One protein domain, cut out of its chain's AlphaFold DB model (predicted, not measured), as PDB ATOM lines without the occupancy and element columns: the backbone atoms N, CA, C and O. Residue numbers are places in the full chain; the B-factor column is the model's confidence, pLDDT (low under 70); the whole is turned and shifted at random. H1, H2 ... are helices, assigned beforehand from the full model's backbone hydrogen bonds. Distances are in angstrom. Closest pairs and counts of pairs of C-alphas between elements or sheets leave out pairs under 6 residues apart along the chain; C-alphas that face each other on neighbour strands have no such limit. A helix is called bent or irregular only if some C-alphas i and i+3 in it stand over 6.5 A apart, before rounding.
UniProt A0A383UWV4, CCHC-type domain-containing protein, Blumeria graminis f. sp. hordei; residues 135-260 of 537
ATOM      1  N   LYS A 135     303.031 315.666 279.795       87.62
ATOM      2  CA  LYS A 135     303.474 314.361 279.277       87.62
ATOM      3  C   LYS A 135     303.654 314.376 277.762       87.62
ATOM      4  O   LYS A 135     304.634 313.813 277.284       87.62
ATOM      5  N   GLY A 136     302.777 315.063 277.027       85.31
ATOM      6  CA  GLY A 136     302.876 315.196 275.571       85.31
ATOM      7  C   GLY A 136     304.158 315.905 275.124       85.31
ATOM      8  O   GLY A 136     304.772 315.507 274.137       85.31
ATOM      9  N   ARG A 137     304.623 316.891 275.903       90.25
ATOM     10  CA  ARG A 137     305.837 317.671 275.595       90.25
ATOM     11  C   ARG A 137     307.118 316.848 275.537       90.25
ATOM     12  O   ARG A 137     308.017 317.186 274.777       90.25
ATOM     13  N   LYS A 138     307.192 315.750 276.298       90.88
ATOM     14  CA  LYS A 138     308.379 314.880 276.339       90.88
ATOM     15  C   LYS A 138     308.712 314.256 274.982       90.88
ATOM     16  O   LYS A 138     309.860 313.898 274.757       90.88
ATOM     17  N   TYR A 139     307.726 314.140 274.096       92.06
ATOM     18  CA  TYR A 139     307.892 313.529 272.780       92.06
ATOM     19  C   TYR A 139     308.116 314.550 271.662       92.06
ATOM     20  O   TYR A 139     308.364 314.163 270.532       92.06
ATOM     21  N   TRP A 140     308.048 315.859 271.917       94.12
ATOM     22  CA  TRP A 140     308.275 316.835 270.844       94.12
ATOM     23  C   TRP A 140     309.685 316.767 270.242       94.12
ATOM     24  O   TRP A 140     309.782 316.771 269.013       94.12
ATOM     25  N   PRO A 141     310.766 316.626 271.039       93.75
ATOM     26  CA  PRO A 141     312.118 316.531 270.491       93.75
ATOM     27  C   PRO A 141     312.338 315.319 269.581       93.75
ATOM     28  O   PRO A 141     313.135 315.404 268.652       93.75
ATOM     29  N   SER A 142     311.591 314.215 269.746       91.25
ATOM     30  CA  SER A 142     311.758 313.045 268.867       91.25
ATOM     31  C   SER A 142     311.381 313.325 267.410       91.25
ATOM     32  O   SER A 142     311.750 312.559 266.525       91.25
ATOM     33  N   HIS A 143     310.677 314.427 267.135       90.94
ATOM     34  CA  HIS A 143     310.379 314.867 265.774       90.94
ATOM     35  C   HIS A 143     311.497 315.704 265.138       90.94
ATOM     36  O   HIS A 143     311.422 315.953 263.936       90.94
ATOM     37  N   ASN A 144     312.533 316.107 265.882       88.44
ATOM     38  CA  ASN A 144     313.639 316.922 265.363       88.44
ATOM     39  C   ASN A 144     314.549 316.154 264.384       88.44
ATOM     40  O   ASN A 144     315.306 316.774 263.640       88.44
ATOM     41  N   LEU A 145     314.477 314.819 264.368       87.75
ATOM     42  CA  LEU A 145     315.389 313.945 263.627       87.75
ATOM     43  C   LEU A 145     314.764 313.463 262.313       87.75
ATOM     44  O   LEU A 145     314.043 312.467 262.311       87.75
ATOM     45  N   ASN A 146     315.034 314.167 261.206       82.12
ATOM     46  CA  ASN A 146     314.656 313.793 259.825       82.12
ATOM     47  C   ASN A 146     313.242 313.184 259.685       82.12
ATOM     48  O   ASN A 146     313.012 312.225 258.944       82.12
ATOM     49  N   SER A 147     312.285 313.709 260.446       92.56
ATOM     50  CA  SER A 147     310.913 313.220 260.439       92.56
ATOM     51  C   SER A 147     310.161 313.766 259.224       92.56
ATOM     52  O   SER A 147     310.564 314.765 258.621       92.56
ATOM     53  N   ALA A 148     309.013 313.168 258.888       93.12
ATOM     54  CA  ALA A 148     308.122 313.711 257.855       93.12
ATOM     55  C   ALA A 148     307.740 315.179 258.133       93.12
ATOM     56  O   ALA A 148     307.541 315.959 257.207       93.12
ATOM     57  N   TYR A 149     307.684 315.559 259.411       95.50
ATOM     58  CA  TYR A 149     307.435 316.924 259.854       95.50
ATOM     59  C   TYR A 149     308.573 317.887 259.476       95.50
ATOM     60  O   TYR A 149     308.311 318.952 258.925       95.50
ATOM     61  N   ILE A 150     309.834 317.497 259.688       94.25
ATOM     62  CA  ILE A 150     310.996 318.306 259.282       94.25
ATOM     63  C   ILE A 150     311.082 318.417 257.761       94.25
ATOM     64  O   ILE A 150     311.288 319.507 257.236       94.25
ATOM     65  N   GLN A 151     310.861 317.314 257.042       90.00
ATOM     66  CA  GLN A 151     310.836 317.324 255.577       90.00
ATOM     67  C   GLN A 151     309.738 318.243 255.033       90.00
ATOM     68  O   GLN A 151     309.953 318.961 254.059       90.00
ATOM     69  N   TRP A 152     308.571 318.253 255.680       92.44
ATOM     70  CA  TRP A 152     307.496 319.183 255.357       92.44
ATOM     71  C   TRP A 152     307.898 320.640 255.618       92.44
ATOM     72  O   TRP A 152     307.707 321.470 254.732       92.44
ATOM     73  N   LEU A 153     308.516 320.953 256.762       92.62
ATOM     74  CA  LEU A 153     309.006 322.307 257.049       92.62
ATOM     75  C   LEU A 153     310.057 322.777 256.041       92.62
ATOM     76  O   LEU A 153     309.996 323.922 255.593       92.62
ATOM     77  N   TRP A 154     310.972 321.899 255.623       86.75
ATOM     78  CA  TRP A 154     311.974 322.221 254.604       86.75
ATOM     79  C   TRP A 154     311.379 322.575 253.241       86.75
ATOM     80  O   TRP A 154     312.029 323.292 252.481       86.75
ATOM     81  N   ASN A 155     310.150 322.147 252.935       82.44
ATOM     82  CA  ASN A 155     309.474 322.583 251.712       82.44
ATOM     83  C   ASN A 155     309.089 324.070 251.756       82.44
ATOM     84  O   ASN A 155     309.004 324.697 250.704       82.44
ATOM     85  N   TYR A 156     308.875 324.639 252.947       85.81
ATOM     86  CA  TYR A 156     308.563 326.062 253.121       85.81
ATOM     87  C   TYR A 156     309.805 326.897 253.430       85.81
ATOM     88  O   TYR A 156     309.907 328.036 252.979       85.81
ATOM     89  N   TRP A 157     310.744 326.345 254.200       88.94
ATOM     90  CA  TRP A 157     311.975 327.026 254.581       88.94
ATOM     91  C   TRP A 157     313.139 326.036 254.658       88.94
ATOM     92  O   TRP A 157     313.373 325.375 255.672       88.94
ATOM     93  N   CYS A 158     313.861 325.907 253.545       85.00
ATOM     94  CA  CYS A 158     314.930 324.923 253.370       85.00
ATOM     95  C   CYS A 158     316.160 325.182 254.259       85.00
ATOM     96  O   CYS A 158     316.962 324.279 254.482       85.00
ATOM     97  N   GLU A 159     316.294 326.401 254.782       87.50
ATOM     98  CA  GLU A 159     317.382 326.834 255.650       87.50
ATOM     99  C   GLU A 159     317.212 326.388 257.101       87.50
ATOM    100  O   GLU A 159     318.125 326.609 257.890       87.50
ATOM    101  N   LEU A 160     316.082 325.775 257.472       92.94
ATOM    102  CA  LEU A 160     315.871 325.252 258.821       92.94
ATOM    103  C   LEU A 160     317.039 324.340 259.233       92.94
ATOM    104  O   LEU A 160     317.257 323.280 258.640       92.94
ATOM    105  N   VAL A 161     317.752 324.752 260.278       93.62
ATOM    106  CA  VAL A 161     318.796 323.965 260.938       93.62
ATOM    107  C   VAL A 161     318.130 323.054 261.954       93.62
ATOM    108  O   VAL A 161     317.317 323.503 262.761       93.62
ATOM    109  N   THR A 162     318.485 321.778 261.903       93.69
ATOM    110  CA  THR A 162     318.049 320.750 262.846       93.69
ATOM    111  C   THR A 162     319.125 320.478 263.885       93.69
ATOM    112  O   THR A 162     320.287 320.842 263.720       93.69
ATOM    113  N   GLU A 163     318.752 319.785 264.955       92.69
ATOM    114  CA  GLU A 163     319.682 319.375 266.007       92.69
ATOM    115  C   GLU A 163     320.863 318.555 265.460       92.69
ATOM    116  O   GLU A 163     321.999 318.753 265.877       92.69
ATOM    117  N   THR A 164     320.621 317.713 264.449       91.31
ATOM    118  CA  THR A 164     321.660 316.896 263.797       91.31
ATOM    119  C   THR A 164     322.650 317.687 262.952       91.31
ATOM    120  O   THR A 164     323.705 317.161 262.610       91.31
ATOM    121  N   ASP A 165     322.318 318.926 262.589       89.50
ATOM    122  CA  ASP A 165     323.218 319.792 261.826       89.50
ATOM    123  C   ASP A 165     324.230 320.511 262.749       89.50
ATOM    124  O   ASP A 165     325.172 321.142 262.268       89.50
ATOM    125  N   LEU A 166     324.057 320.428 264.076       91.88
ATOM    126  CA  LEU A 166     324.943 321.051 265.054       91.88
ATOM    127  C   LEU A 166     326.084 320.116 265.463       91.88
ATOM    128  O   LEU A 166     325.908 318.920 265.677       91.88
ATOM    129  N   CYS A 167     327.277 320.684 265.634       91.44
ATOM    130  CA  CYS A 167     328.408 319.953 266.190       91.44
ATOM    131  C   CYS A 167     328.336 319.984 267.722       91.44
ATOM    132  O   CYS A 167     328.571 321.037 268.315       91.44
ATOM    133  N   GLU A 168     328.076 318.841 268.365       89.81
ATOM    134  CA  GLU A 168     327.999 318.738 269.834       89.81
ATOM    135  C   GLU A 168     329.244 319.297 270.537       89.81
ATOM    136  O   GLU A 168     329.129 319.988 271.545       89.81
ATOM    137  N   ALA A 169     330.435 319.091 269.963       90.19
ATOM    138  CA  ALA A 169     331.695 319.593 270.516       90.19
ATOM    139  C   ALA A 169     331.797 321.131 270.540       90.19
ATOM    140  O   ALA A 169     332.644 321.680 271.243       90.19
ATOM    141  N   SER A 170     330.965 321.827 269.760       87.62
ATOM    142  CA  SER A 170     330.910 323.292 269.710       87.62
ATOM    143  C   SER A 170     329.877 323.902 270.662       87.62
ATOM    144  O   SER A 170     329.832 325.124 270.800       87.62
ATOM    145  N   LEU A 171     329.056 323.072 271.318       90.06
ATOM    146  CA  LEU A 171     327.996 323.533 272.208       90.06
ATOM    147  C   LEU A 171     328.548 323.850 273.606       90.06
ATOM    148  O   LEU A 171     329.275 323.053 274.195       90.06
ATOM    149  N   ASP A 172     328.181 325.006 274.163       88.62
ATOM    150  CA  ASP A 172     328.588 325.432 275.510       88.62
ATOM    151  C   ASP A 172     327.378 325.941 276.308       88.62
ATOM    152  O   ASP A 172     326.713 326.915 275.942       88.62
ATOM    153  N   SER A 173     327.107 325.305 277.453       84.19
ATOM    154  CA  SER A 173     325.988 325.657 278.344       84.19
ATOM    155  C   SER A 173     326.100 327.083 278.865       84.19
ATOM    156  O   SER A 173     325.085 327.753 279.069       84.19
ATOM    157  N   ARG A 174     327.327 327.594 279.013       86.88
ATOM    158  CA  ARG A 174     327.592 328.961 279.479       86.88
ATOM    159  C   ARG A 174     327.104 330.011 278.491       86.88
ATOM    160  O   ARG A 174     326.909 331.164 278.878       86.88
ATOM    161  N   ASN A 175     326.887 329.638 277.232       87.12
ATOM    162  CA  ASN A 175     326.367 330.560 276.235       87.12
ATOM    163  C   ASN A 175     324.861 330.776 276.387       87.12
ATOM    164  O   ASN A 175     324.387 331.821 275.958       87.12
ATOM    165  N   GLY A 176     324.138 329.898 277.099       82.25
ATOM    166  CA  GLY A 176     322.684 329.958 277.310       82.25
ATOM    167  C   GLY A 176     322.146 331.274 277.891       82.25
ATOM    168  O   GLY A 176     321.021 331.645 277.564       82.25
ATOM    169  N   ASN A 177     322.972 332.032 278.620       84.44
ATOM    170  CA  ASN A 177     322.606 333.329 279.210       84.44
ATOM    171  C   ASN A 177     323.317 334.532 278.566       84.44
ATOM    172  O   ASN A 177     323.112 335.670 278.988       84.44
ATOM    173  N   ARG A 178     324.186 334.317 277.571       87.12
ATOM    174  CA  ARG A 178     324.886 335.422 276.905       87.12
ATOM    175  C   ARG A 178     323.926 336.212 276.028       87.12
ATOM    176  O   ARG A 178     323.151 335.618 275.285       87.12
ATOM    177  N   ALA A 179     324.024 337.537 276.087       84.56
ATOM    178  CA  ALA A 179     323.329 338.410 275.153       84.56
ATOM    179  C   ALA A 179     323.820 338.155 273.722       84.56
ATOM    180  O   ALA A 179     325.018 337.945 273.509       84.56
ATOM    181  N   PHE A 180     322.895 338.214 272.762       86.69
ATOM    182  CA  PHE A 180     323.250 338.133 271.352       86.69
ATOM    183  C   PHE A 180     324.193 339.266 270.960       86.69
ATOM    184  O   PHE A 180     324.111 340.384 271.481       86.69
ATOM    185  N   ARG A 181     325.071 338.999 269.990       80.19
ATOM    186  CA  ARG A 181     325.825 340.076 269.335       80.19
ATOM    187  C   ARG A 181     324.846 341.103 268.752       80.19
ATOM    188  O   ARG A 181     323.801 340.744 268.214       80.19
ATOM    189  N   ALA A 182     325.190 342.385 268.866       77.50
ATOM    190  CA  ALA A 182     324.375 343.469 268.325       77.50
ATOM    191  C   ALA A 182     324.113 343.263 266.819       77.50
ATOM    192  O   ALA A 182     325.006 342.828 266.092       77.50
ATOM    193  N   GLY A 183     322.902 343.598 266.359       85.25
ATOM    194  CA  GLY A 183     322.525 343.541 264.939       85.25
ATOM    195  C   GLY A 183     321.414 342.550 264.581       85.25
ATOM    196  O   GLY A 183     321.028 342.488 263.418       85.25
ATOM    197  N   LEU A 184     320.864 341.802 265.543       93.31
ATOM    198  CA  LEU A 184     319.632 341.047 265.306       93.31
ATOM    199  C   LEU A 184     318.427 341.988 265.292       93.31
ATOM    200  O   LEU A 184     318.232 342.793 266.204       93.31
ATOM    201  N   HIS A 185     317.615 341.868 264.247       94.62
ATOM    202  CA  HIS A 185     316.389 342.637 264.097       94.62
ATOM    203  C   HIS A 185     315.185 341.800 264.535       94.62
ATOM    204  O   HIS A 185     315.084 340.640 264.128       94.62
ATOM    205  N   PRO A 186     314.257 342.368 265.325       96.25
ATOM    206  CA  PRO A 186     313.040 341.667 265.701       96.25
ATOM    207  C   PRO A 186     312.132 341.437 264.484       96.25
ATOM    208  O   PRO A 186     312.096 342.245 263.548       96.25
ATOM    209  N   LEU A 187     311.372 340.342 264.519       97.00
ATOM    210  CA  LEU A 187     310.254 340.105 263.614       97.00
ATOM    211  C   LEU A 187     309.031 340.808 264.200       97.00
ATOM    212  O   LEU A 187     308.541 340.411 265.255       97.00
ATOM    213  N   CYS A 188     308.558 341.860 263.527       96.56
ATOM    214  CA  CYS A 188     307.480 342.711 264.043       96.56
ATOM    215  C   CYS A 188     306.228 342.745 263.164       96.56
ATOM    216  O   CYS A 188     305.121 342.822 263.688       96.56
ATOM    217  N   LYS A 189     306.397 342.771 261.838       95.94
ATOM    218  CA  LYS A 189     305.308 342.992 260.879       95.94
ATOM    219  C   LYS A 189     305.301 341.881 259.852       95.94
ATOM    220  O   LYS A 189     306.330 341.605 259.249       95.94
ATOM    221  N   THR A 190     304.147 341.277 259.628       93.12
ATOM    222  CA  THR A 190     303.966 340.170 258.677       93.12
ATOM    223  C   THR A 190     304.304 340.539 257.236       93.12
ATOM    224  O   THR A 190     304.940 339.757 256.537       93.12
ATOM    225  N   ASN A 191     303.967 341.760 256.819       87.12
ATOM    226  CA  ASN A 191     304.203 342.264 255.463       87.12
ATOM    227  C   ASN A 191     305.668 342.614 255.143       87.12
ATOM    228  O   ASN A 191     305.963 343.075 254.039       87.12
ATOM    229  N   ASP A 192     306.579 342.441 256.099       85.38
ATOM    230  CA  ASP A 192     308.000 342.666 255.890       85.38
ATOM    231  C   ASP A 192     308.609 341.523 255.061       85.38
ATOM    232  O   ASP A 192     308.711 340.375 255.504       85.38
ATOM    233  N   VAL A 193     309.043 341.857 253.845       79.62
ATOM    234  CA  VAL A 193     309.659 340.914 252.900       79.62
ATOM    235  C   VAL A 193     310.973 340.324 253.418       79.62
ATOM    236  O   VAL A 193     311.419 339.291 252.922       79.62
ATOM    237  N   GLU A 194     311.595 340.947 254.420       84.00
ATOM    238  CA  GLU A 194     312.847 340.484 255.016       84.00
ATOM    239  C   GLU A 194     312.645 339.490 256.166       84.00
ATOM    240  O   GLU A 194     313.635 339.001 256.706       84.00
ATOM    241  N   ASN A 195     311.408 339.149 256.549       90.94
ATOM    242  CA  ASN A 195     311.134 338.287 257.709       90.94
ATOM    243  C   ASN A 195     311.900 336.954 257.683       90.94
ATOM    244  O   ASN A 195     312.515 336.586 258.684       90.94
ATOM    245  N   LEU A 196     311.935 336.255 256.542       90.00
ATOM    246  CA  LEU A 196     312.685 334.995 256.414       90.00
ATOM    247  C   LEU A 196     314.208 335.208 256.454       90.00
ATOM    248  O   LEU A 196     314.936 334.385 257.005       90.00
ATOM    249  N   SER A 197     314.698 336.336 255.926       85.69
ATOM    250  CA  SER A 197     316.117 336.708 256.013       85.69
ATOM    251  C   SER A 197     316.523 336.995 257.461       85.69
ATOM    252  O   SER A 197     317.536 336.487 257.942       85.69
ATOM    253  N   LYS A 198     315.690 337.740 258.199       93.38
ATOM    254  CA  LYS A 198     315.870 338.011 259.630       93.38
ATOM    255  C   LYS A 198     315.843 336.723 260.445       93.38
ATOM    256  O   LYS A 198     316.716 336.530 261.284       93.38
ATOM    257  N   LEU A 199     314.910 335.815 260.154       95.50
ATOM    258  CA  LEU A 199     314.855 334.499 260.791       95.50
ATOM    259  C   LEU A 199     316.135 333.685 260.538       95.50
ATOM    260  O   LEU A 199     316.680 333.094 261.469       95.50
ATOM    261  N   ASN A 200     316.664 333.715 259.313       91.94
ATOM    262  CA  ASN A 200     317.934 333.068 258.988       91.94
ATOM    263  C   ASN A 200     319.122 333.690 259.744       91.94
ATOM    264  O   ASN A 200     319.974 332.963 260.247       91.94
ATOM    265  N   LEU A 201     319.167 335.019 259.887       93.38
ATOM    266  CA  LEU A 201     320.194 335.698 260.690       93.38
ATOM    267  C   LEU A 201     320.112 335.326 262.176       93.38
ATOM    268  O   LEU A 201     321.144 335.102 262.805       93.38
ATOM    269  N   ILE A 202     318.899 335.216 262.724       96.12
ATOM    270  CA  ILE A 202     318.673 334.754 264.101       96.12
ATOM    271  C   ILE A 202     319.207 333.330 264.278       96.12
ATOM    272  O   ILE A 202     319.963 333.067 265.213       96.12
ATOM    273  N   GLN A 203     318.868 332.420 263.362       95.81
ATOM    274  CA  GLN A 203     319.355 331.044 263.397       95.81
ATOM    275  C   GLN A 203     320.883 330.974 263.265       95.81
ATOM    276  O   GLN A 203     321.538 330.269 264.028       95.81
ATOM    277  N   ALA A 204     321.474 331.742 262.347       93.81
ATOM    278  CA  ALA A 204     322.922 331.806 262.181       93.81
ATOM    279  C   ALA A 204     323.626 332.307 263.453       93.81
ATOM    280  O   ALA A 204     324.668 331.768 263.825       93.81
ATOM    281  N   ALA A 205     323.049 333.292 264.149       94.75
ATOM    282  CA  ALA A 205     323.572 333.768 265.427       94.75
ATOM    283  C   ALA A 205     323.497 332.686 266.518       94.75
ATOM    284  O   ALA A 205     324.475 332.480 267.232       94.75
ATOM    285  N   LEU A 206     322.387 331.948 266.604       95.06
ATOM    286  CA  LEU A 206     322.226 330.827 267.539       95.06
ATOM    287  C   LEU A 206     323.249 329.704 267.304       95.06
ATOM    288  O   LEU A 206     323.832 329.196 268.268       95.06
ATOM    289  N   VAL A 207     323.501 329.360 266.034       94.00
ATOM    290  CA  VAL A 207     324.536 328.396 265.621       94.00
ATOM    291  C   VAL A 207     325.925 328.908 265.996       94.00
ATOM    292  O   VAL A 207     326.702 328.186 266.614       94.00
ATOM    293  N   GLN A 208     326.241 330.161 265.655       92.75
ATOM    294  CA  GLN A 208     327.547 330.763 265.930       92.75
ATOM    295  C   GLN A 208     327.850 330.831 267.430       92.75
ATOM    296  O   GLN A 208     329.006 330.713 267.841       92.75
ATOM    297  N   GLU A 209     326.827 331.046 268.251       92.25
ATOM    298  CA  GLU A 209     326.963 331.065 269.702       92.25
ATOM    299  C   GLU A 209     327.081 329.672 270.317       92.25
ATOM    300  O   GLU A 209     327.382 329.585 271.505       92.25
ATOM    301  N   GLY A 210     326.871 328.589 269.563       92.81
ATOM    302  CA  GLY A 210     327.009 327.226 270.081       92.81
ATOM    303  C   GLY A 210     326.093 326.974 271.281       92.81
ATOM    304  O   GLY A 210     326.522 326.448 272.303       92.81
ATOM    305  N   THR A 211     324.843 327.433 271.212       92.50
ATOM    306  CA  THR A 211     323.870 327.217 272.295       92.50
ATOM    307  C   THR A 211     323.112 325.917 272.076       92.50
ATOM    308  O   THR A 211     322.841 325.547 270.934       92.50
ATOM    309  N   PHE A 212     322.756 325.221 273.160       93.25
ATOM    310  CA  PHE A 212     321.970 323.989 273.072       93.25
ATOM    311  C   PHE A 212     320.652 324.230 272.337       93.25
ATOM    312  O   PHE A 212     319.925 325.172 272.655       93.25
ATOM    313  N   TYR A 213     320.350 323.354 271.379       94.06
ATOM    314  CA  TYR A 213     319.216 323.481 270.462       94.06
ATOM    315  C   TYR A 213     317.869 323.634 271.185       94.06
ATOM    316  O   TYR A 213     317.018 324.430 270.789       94.06
ATOM    317  N   GLU A 214     317.705 322.937 272.310       93.56
ATOM    318  CA  GLU A 214     316.506 322.987 273.155       93.56
ATOM    319  C   GLU A 214     316.231 324.370 273.764       93.56
ATOM    320  O   GLU A 214     315.091 324.667 274.115       93.56
ATOM    321  N   LEU A 215     317.262 325.215 273.889       94.50
ATOM    322  CA  LEU A 215     317.174 326.548 274.491       94.50
ATOM    323  C   LEU A 215     316.912 327.653 273.462       94.50
ATOM    324  O   LEU A 215     316.684 328.805 273.840       94.50
ATOM    325  N   TRP A 216     316.984 327.346 272.163       96.25
ATOM    326  CA  TRP A 216     316.899 328.355 271.107       96.25
ATOM    327  C   TRP A 216     315.601 329.172 271.174       96.25
ATOM    328  O   TRP A 216     315.704 330.402 271.205       96.25
ATOM    329  N   PRO A 217     314.398 328.568 271.283       96.88
ATOM    330  CA  PRO A 217     313.148 329.328 271.367       96.88
ATOM    331  C   PRO A 217     313.109 330.319 272.531       96.88
ATOM    332  O   PRO A 217     312.686 331.462 272.363       96.88
ATOM    333  N   GLN A 218     313.595 329.915 273.705       95.12
ATOM    334  CA  GLN A 218     313.602 330.741 274.912       95.12
ATOM    335  C   GLN A 218     314.587 331.901 274.776       95.12
ATOM    336  O   GLN A 218     314.311 332.999 275.257       95.12
ATOM    337  N   ARG A 219     315.709 331.689 274.078       94.31
ATOM    338  CA  ARG A 219     316.679 332.753 273.809       94.31
ATOM    339  C   ARG A 219     316.108 333.832 272.903       94.31
ATOM    340  O   ARG A 219     316.323 335.010 273.168       94.31
ATOM    341  N   VAL A 220     315.386 333.457 271.850       96.06
ATOM    342  CA  VAL A 220     314.967 334.412 270.809       96.06
ATOM    343  C   VAL A 220     313.548 334.936 270.973       96.06
ATOM    344  O   VAL A 220     313.158 335.828 270.231       96.06
ATOM    345  N   GLN A 221     312.780 334.456 271.957       96.19
ATOM    346  CA  GLN A 221     311.373 334.844 272.126       96.19
ATOM    347  C   GLN A 221     311.134 336.363 272.184       96.19
ATOM    348  O   GLN A 221     310.119 336.844 271.698       96.19
ATOM    349  N   HIS A 222     312.078 337.134 272.735       95.81
ATOM    350  CA  HIS A 222     311.996 338.597 272.831       95.81
ATOM    351  C   HIS A 222     312.143 339.319 271.475       95.81
ATOM    352  O   HIS A 222     311.818 340.504 271.366       95.81
ATOM    353  N   LEU A 223     312.632 338.619 270.446       97.06
ATOM    354  CA  LEU A 223     312.737 339.111 269.071       97.06
ATOM    355  C   LEU A 223     311.418 338.963 268.302       97.06
ATOM    356  O   LEU A 223     311.296 339.531 267.220       97.06
ATOM    357  N   PHE A 224     310.433 338.235 268.831       97.69
ATOM    358  CA  PHE A 224     309.111 338.116 268.222       97.69
ATOM    359  C   PHE A 224     308.183 339.168 268.826       97.69
ATOM    360  O   PHE A 224     307.787 339.078 269.982       97.69
ATOM    361  N   GLN A 225     307.868 340.204 268.056       97.62
ATOM    362  CA  GLN A 225     307.106 341.366 268.512       97.62
ATOM    363  C   GLN A 225     305.959 341.658 267.539       97.62
ATOM    364  O   GLN A 225     305.851 341.040 266.481       97.62
ATOM    365  N   GLY A 226     305.079 342.601 267.885       97.31
ATOM    366  CA  GLY A 226     303.982 343.025 267.008       97.31
ATOM    367  C   GLY A 226     303.099 341.853 266.570       97.31
ATOM    368  O   GLY A 226     302.560 341.133 267.416       97.31
ATOM    369  N   ASP A 227     302.997 341.634 265.260       97.69
ATOM    370  CA  ASP A 227     302.207 340.551 264.661       97.69
ATOM    371  C   ASP A 227     302.695 339.153 265.095       97.69
ATOM    372  O   ASP A 227     301.919 338.201 265.114       97.69
ATOM    373  N   PHE A 228     303.963 339.027 265.503       97.94
ATOM    374  CA  PHE A 228     304.569 337.776 265.977       97.94
ATOM    375  C   PHE A 228     304.513 337.603 267.505       97.94
ATOM    376  O   PHE A 228     305.051 336.630 268.033       97.94
ATOM    377  N   SER A 229     303.829 338.486 268.239       97.62
ATOM    378  CA  SER A 229     303.663 338.386 269.706       97.62
ATOM    379  C   SER A 229     303.011 337.074 270.176       97.62
ATOM    380  O   SER A 229     303.261 336.606 271.291       97.62
ATOM    381  N   GLN A 230     302.225 336.420 269.314       97.00
ATOM    382  CA  GLN A 230     301.691 335.082 269.587       97.00
ATOM    383  C   GLN A 230     302.799 334.020 269.622       97.00
ATOM    384  O   GLN A 230     302.759 333.138 270.473       97.00
ATOM    385  N   VAL A 231     303.827 334.128 268.772       97.75
ATOM    386  CA  VAL A 231     305.001 333.236 268.806       97.75
ATOM    387  C   VAL A 231     305.800 333.456 270.084       97.75
ATOM    388  O   VAL A 231     306.233 332.488 270.707       97.75
ATOM    389  N   GLN A 232     305.956 334.712 270.517       97.56
ATOM    390  CA  GLN A 232     306.582 335.034 271.802       97.56
ATOM    391  C   GLN A 232     305.841 334.357 272.960       97.56
ATOM    392  O   GLN A 232     306.450 333.625 273.739       97.56
ATOM    393  N   SER A 233     304.521 334.548 273.033       96.50
ATOM    394  CA  SER A 233     303.665 333.934 274.059       96.50
ATOM    395  C   SER A 233     303.736 332.406 274.024       96.50
ATOM    396  O   SER A 233     303.832 331.760 275.070       96.50
ATOM    397  N   PHE A 234     303.762 331.826 272.822       96.25
ATOM    398  CA  PHE A 234     303.906 330.390 272.606       96.25
ATOM    399  C   PHE A 234     305.250 329.866 273.134       96.25
ATOM    400  O   PHE A 234     305.286 328.859 273.846       96.25
ATOM    401  N   CYS A 235     306.350 330.577 272.862       96.19
ATOM    402  CA  CYS A 235     307.680 330.226 273.363       96.19
ATOM    403  C   CYS A 235     307.749 330.269 274.897       96.19
ATOM    404  O   CYS A 235     308.249 329.321 275.509       96.19
ATOM    405  N   MET A 236     307.180 331.315 275.504       94.12
ATOM    406  CA  MET A 236     307.140 331.494 276.959       94.12
ATOM    407  C   MET A 236     306.316 330.405 277.653       94.12
ATOM    408  O   MET A 236     306.753 329.829 278.649       94.12
ATOM    409  N   THR A 237     305.137 330.099 277.111       92.88
ATOM    410  CA  THR A 237     304.160 329.214 277.758       92.88
ATOM    411  C   THR A 237     304.494 327.739 277.542       92.88
ATOM    412  O   THR A 237     304.453 326.930 278.474       92.88
ATOM    413  N   HIS A 238     304.845 327.362 276.311       92.75
ATOM    414  CA  HIS A 238     304.946 325.952 275.936       92.75
ATOM    415  C   HIS A 238     306.355 325.395 275.980       92.75
ATOM    416  O   HIS A 238     306.483 324.182 276.177       92.75
ATOM    417  N   ARG A 239     307.382 326.248 275.863       94.00
ATOM    418  CA  ARG A 239     308.771 325.831 275.614       94.00
ATOM    419  C   ARG A 239     308.841 324.853 274.422       94.00
ATOM    420  O   ARG A 239     309.189 323.689 274.613       94.00
ATOM    421  N   PRO A 240     308.411 325.288 273.224       96.50
ATOM    422  CA  PRO A 240     308.402 324.456 272.024       96.50
ATOM    423  C   PRO A 240     309.825 324.068 271.600       96.50
ATOM    424  O   PRO A 240     310.798 324.605 272.122       96.50
ATOM    425  N   THR A 241     309.947 323.160 270.631       96.88
ATOM    426  CA  THR A 241     311.220 322.923 269.932       96.88
ATOM    427  C   THR A 241     311.468 324.016 268.886       96.88
ATOM    428  O   THR A 241     310.526 324.676 268.441       96.88
ATOM    429  N   TRP A 242     312.718 324.197 268.447       97.50
ATOM    430  CA  TRP A 242     313.037 325.170 267.392       97.50
ATOM    431  C   TRP A 242     312.214 324.984 266.100       97.50
ATOM    432  O   TRP A 242     311.643 325.973 265.635       97.50
ATOM    433  N   PRO A 243     312.019 323.760 265.561       97.69
ATOM    434  CA  PRO A 243     311.179 323.558 264.378       97.69
ATOM    435  C   PRO A 243     309.722 323.991 264.584       97.69
ATOM    436  O   PRO A 243     309.123 324.563 263.680       97.69
ATOM    437  N   MET A 244     309.165 323.797 265.784       97.56
ATOM    438  CA  MET A 244     307.815 324.265 266.115       97.56
ATOM    439  C   MET A 244     307.735 325.792 266.214       97.56
ATOM    440  O   MET A 244     306.736 326.381 265.809       97.56
ATOM    441  N   THR A 245     308.774 326.453 266.733       98.12
ATOM    442  CA  THR A 245     308.860 327.922 266.721       98.12
ATOM    443  C   THR A 245     308.903 328.453 265.293       98.12
ATOM    444  O   THR A 245     308.177 329.388 264.964       98.12
ATOM    445  N   VAL A 246     309.711 327.835 264.432       97.69
ATOM    446  CA  VAL A 246     309.787 328.170 263.007       97.69
ATOM    447  C   VAL A 246     308.438 327.958 262.328       97.69
ATOM    448  O   VAL A 246     307.963 328.850 261.633       97.69
ATOM    449  N   GLU A 247     307.780 326.826 262.572       97.38
ATOM    450  CA  GLU A 247     306.441 326.574 262.051       97.38
ATOM    451  C   GLU A 247     305.449 327.657 262.475       97.38
ATOM    452  O   GLU A 247     304.701 328.146 261.637       97.38
ATOM    453  N   ALA A 248     305.454 328.066 263.745       98.00
ATOM    454  CA  ALA A 248     304.573 329.122 264.235       98.00
ATOM    455  C   ALA A 248     304.785 330.447 263.476       98.00
ATOM    456  O   ALA A 248     303.817 331.127 263.136       98.00
ATOM    457  N   ILE A 249     306.038 330.795 263.163       97.88
ATOM    458  CA  ILE A 249     306.384 331.981 262.362       97.88
ATOM    459  C   ILE A 249     305.864 331.831 260.929       97.88
ATOM    460  O   ILE A 249     305.199 332.733 260.420       97.88
ATOM    461  N   LEU A 250     306.131 330.688 260.289       96.06
ATOM    462  CA  LEU A 250     305.678 330.400 258.927       96.06
ATOM    463  C   LEU A 250     304.147 330.374 258.834       96.06
ATOM    464  O   LEU A 250     303.587 330.907 257.881       96.06
ATOM    465  N   GLN A 251     303.465 329.839 259.847       95.94
ATOM    466  CA  GLN A 251     302.008 329.822 259.940       95.94
ATOM    467  C   GLN A 251     301.439 331.242 259.996       95.94
ATOM    468  O   GLN A 251     300.485 331.539 259.283       95.94
ATOM    469  N   ILE A 252     302.020 332.134 260.807       96.50
ATOM    470  CA  ILE A 252     301.589 333.538 260.869       96.50
ATOM    471  C   ILE A 252     301.794 334.226 259.518       96.50
ATOM    472  O   ILE A 252     300.878 334.887 259.036       96.50
ATOM    473  N   LEU A 253     302.952 334.021 258.881       94.69
ATOM    474  CA  LEU A 253     303.229 334.552 257.544       94.69
ATOM    475  C   LEU A 253     302.248 334.011 256.494       94.69
ATOM    476  O   LEU A 253     301.825 334.748 255.607       94.69
ATOM    477  N   TYR A 254     301.883 332.732 256.569       92.62
ATOM    478  CA  TYR A 254     300.938 332.114 255.642       92.62
ATOM    479  C   TYR A 254     299.533 332.688 255.814       92.62
ATOM    480  O   TYR A 254     298.904 333.098 254.844       92.62
ATOM    481  N   LEU A 255     299.058 332.784 257.057       93.25
ATOM    482  CA  LEU A 255     297.736 333.330 257.366       93.25
ATOM    483  C   LEU A 255     297.613 334.822 257.019       93.25
ATOM    484  O   LEU A 255     296.501 335.304 256.810       93.25
ATOM    485  N   SER A 256     298.732 335.547 256.940       92.69
ATOM    486  CA  SER A 256     298.787 336.943 256.499       92.69
ATOM    487  C   SER A 256     299.051 337.114 254.998       92.69
ATOM    488  O   SER A 256     299.349 338.231 254.572       92.69
ATOM    489  N   ASP A 257     299.017 336.034 254.208       87.38
ATOM    490  CA  ASP A 257     299.334 336.035 252.767       87.38
ATOM    491  C   ASP A 257     300.719 336.643 252.453       87.38
ATOM    492  O   ASP A 257     300.973 337.266 251.424       87.38
ATOM    493  N   SER A 258     301.638 336.527 253.416       86.25
ATOM    494  CA  SER A 258     303.002 337.065 253.348       86.25
ATOM    495  C   SER A 258     304.049 335.964 253.168       86.25
ATOM    496  O   SER A 258     305.173 336.246 252.748       86.25
ATOM    497  N   LEU A 259     303.685 334.703 253.429       82.38
ATOM    498  CA  LEU A 259     304.476 333.532 253.064       82.38
ATOM    499  C   LEU A 259     304.327 333.286 251.562       82.38
ATOM    500  O   LEU A 259     303.506 332.486 251.119       82.38
ATOM    501  N   ARG A 260     305.108 334.014 250.764       72.00
ATOM    502  CA  ARG A 260     305.173 333.774 249.322       72.00
ATOM    503  C   ARG A 260     305.709 332.372 249.051       72.00
ATOM    504  O   ARG A 260     306.657 331.943 249.710       72.00
TER     505      ARG A 260
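AT A GLANCE: This is residues 135 to 260 of the 537 residues of the protein "CCHC-type domain-containing protein" of Blumeria graminis f. sp. hordei (UniProt A0A383UWV4). Three helices, H4, H5 and H6, make a loose up-and-down bundle, each running against the one before it; H6 lies between the H4 and H5 pair and H1, which packs on its other side at a steep tilt. H3 lies near H4 and H6, while the short H2 is at the edge near H4, with long loops before and after it. The printed part has 126 residues with six named helices, H1 to H6 in chain order, and no named strand: all helix, with mostly crossed packing. It is compact, with a radius of gyration of the C-alphas of 13.9 A and spans of 40 by 35 by 27 A.

HOW THE PARTS SIT: H6, residues 242 to 255, is the hub, touching three other helices. H5, residues 226 to 238, touches it, the closest C-alphas being those of Val 231 and Ala 248, 6.2 A apart; they form a helical hairpin, opposite ways at a shallow tilt of 34 degrees, only just short of steep. H4, residues 213 to 223, touches residues 242 to 245 of H6 alone, closest at the C-alphas of Pro 217 and Trp 242, 5.8 A. H4 and H5 form another helical hairpin, at a steep tilt of 37 degrees, only just past shallow; they touch through residues 231 to 236 of H5 alone, closest at the C-alphas of Gln 221 and Gln 232, 4.8 A. H1, residues 148 to 156, touches H6 at a steep tilt of 48 degrees, the same way, closest at the C-alphas of Leu 153 and Glu 247, 7.1 A. H3, residues 195 to 208, is near H6, and close to but not clearly touching H4, with the C-alphas of Leu 206 and Trp 216 6.9 A apart. H2, residues 173 to 177, is close to but not clearly touching H4, closest at the C-alphas of Gly 176 and Leu 215, 7.1 A. H1 and H3 are apart. Every O i to N i+4 pair is within hydrogen-bond range in H3 and H6, against 4 of 5 in H1, 7 of 9 in H5, 3 of 7 in H4 with 5 of 8 O i to N i+3 pairs, and 0 of 1 in H2 with 1 of 2.

IN THESE COORDINATES: H6 is 20.0 A long, from C-alpha 242 at (313.037, 325.170, 267.392) to C-alpha 255 at (297.736, 333.330, 257.366). H3 measures 19.8 A, H5 19.3 A, H4 17.0 A and H1 13.2 A, the last beginning at C-alpha 148 (308.122, 313.711, 257.855). H4 and H5 are irregular, with C-alphas 219 and 222 7.6 A apart and 227 and 230 7.4 A; H2 is irregular only just, with C-alphas 174 and 177 6.6 A apart.

THE WHOLE: The C-alphas of Ala 169 and Asp 257, the two farthest apart, are 40.4 A apart. The printed part has no cut. The links H1 to H2, 16 residues, and H2 to H3, 17, are long; the other three are tight. The mean pLDDT of the printed part is 91.9, and no printed residue is under 70.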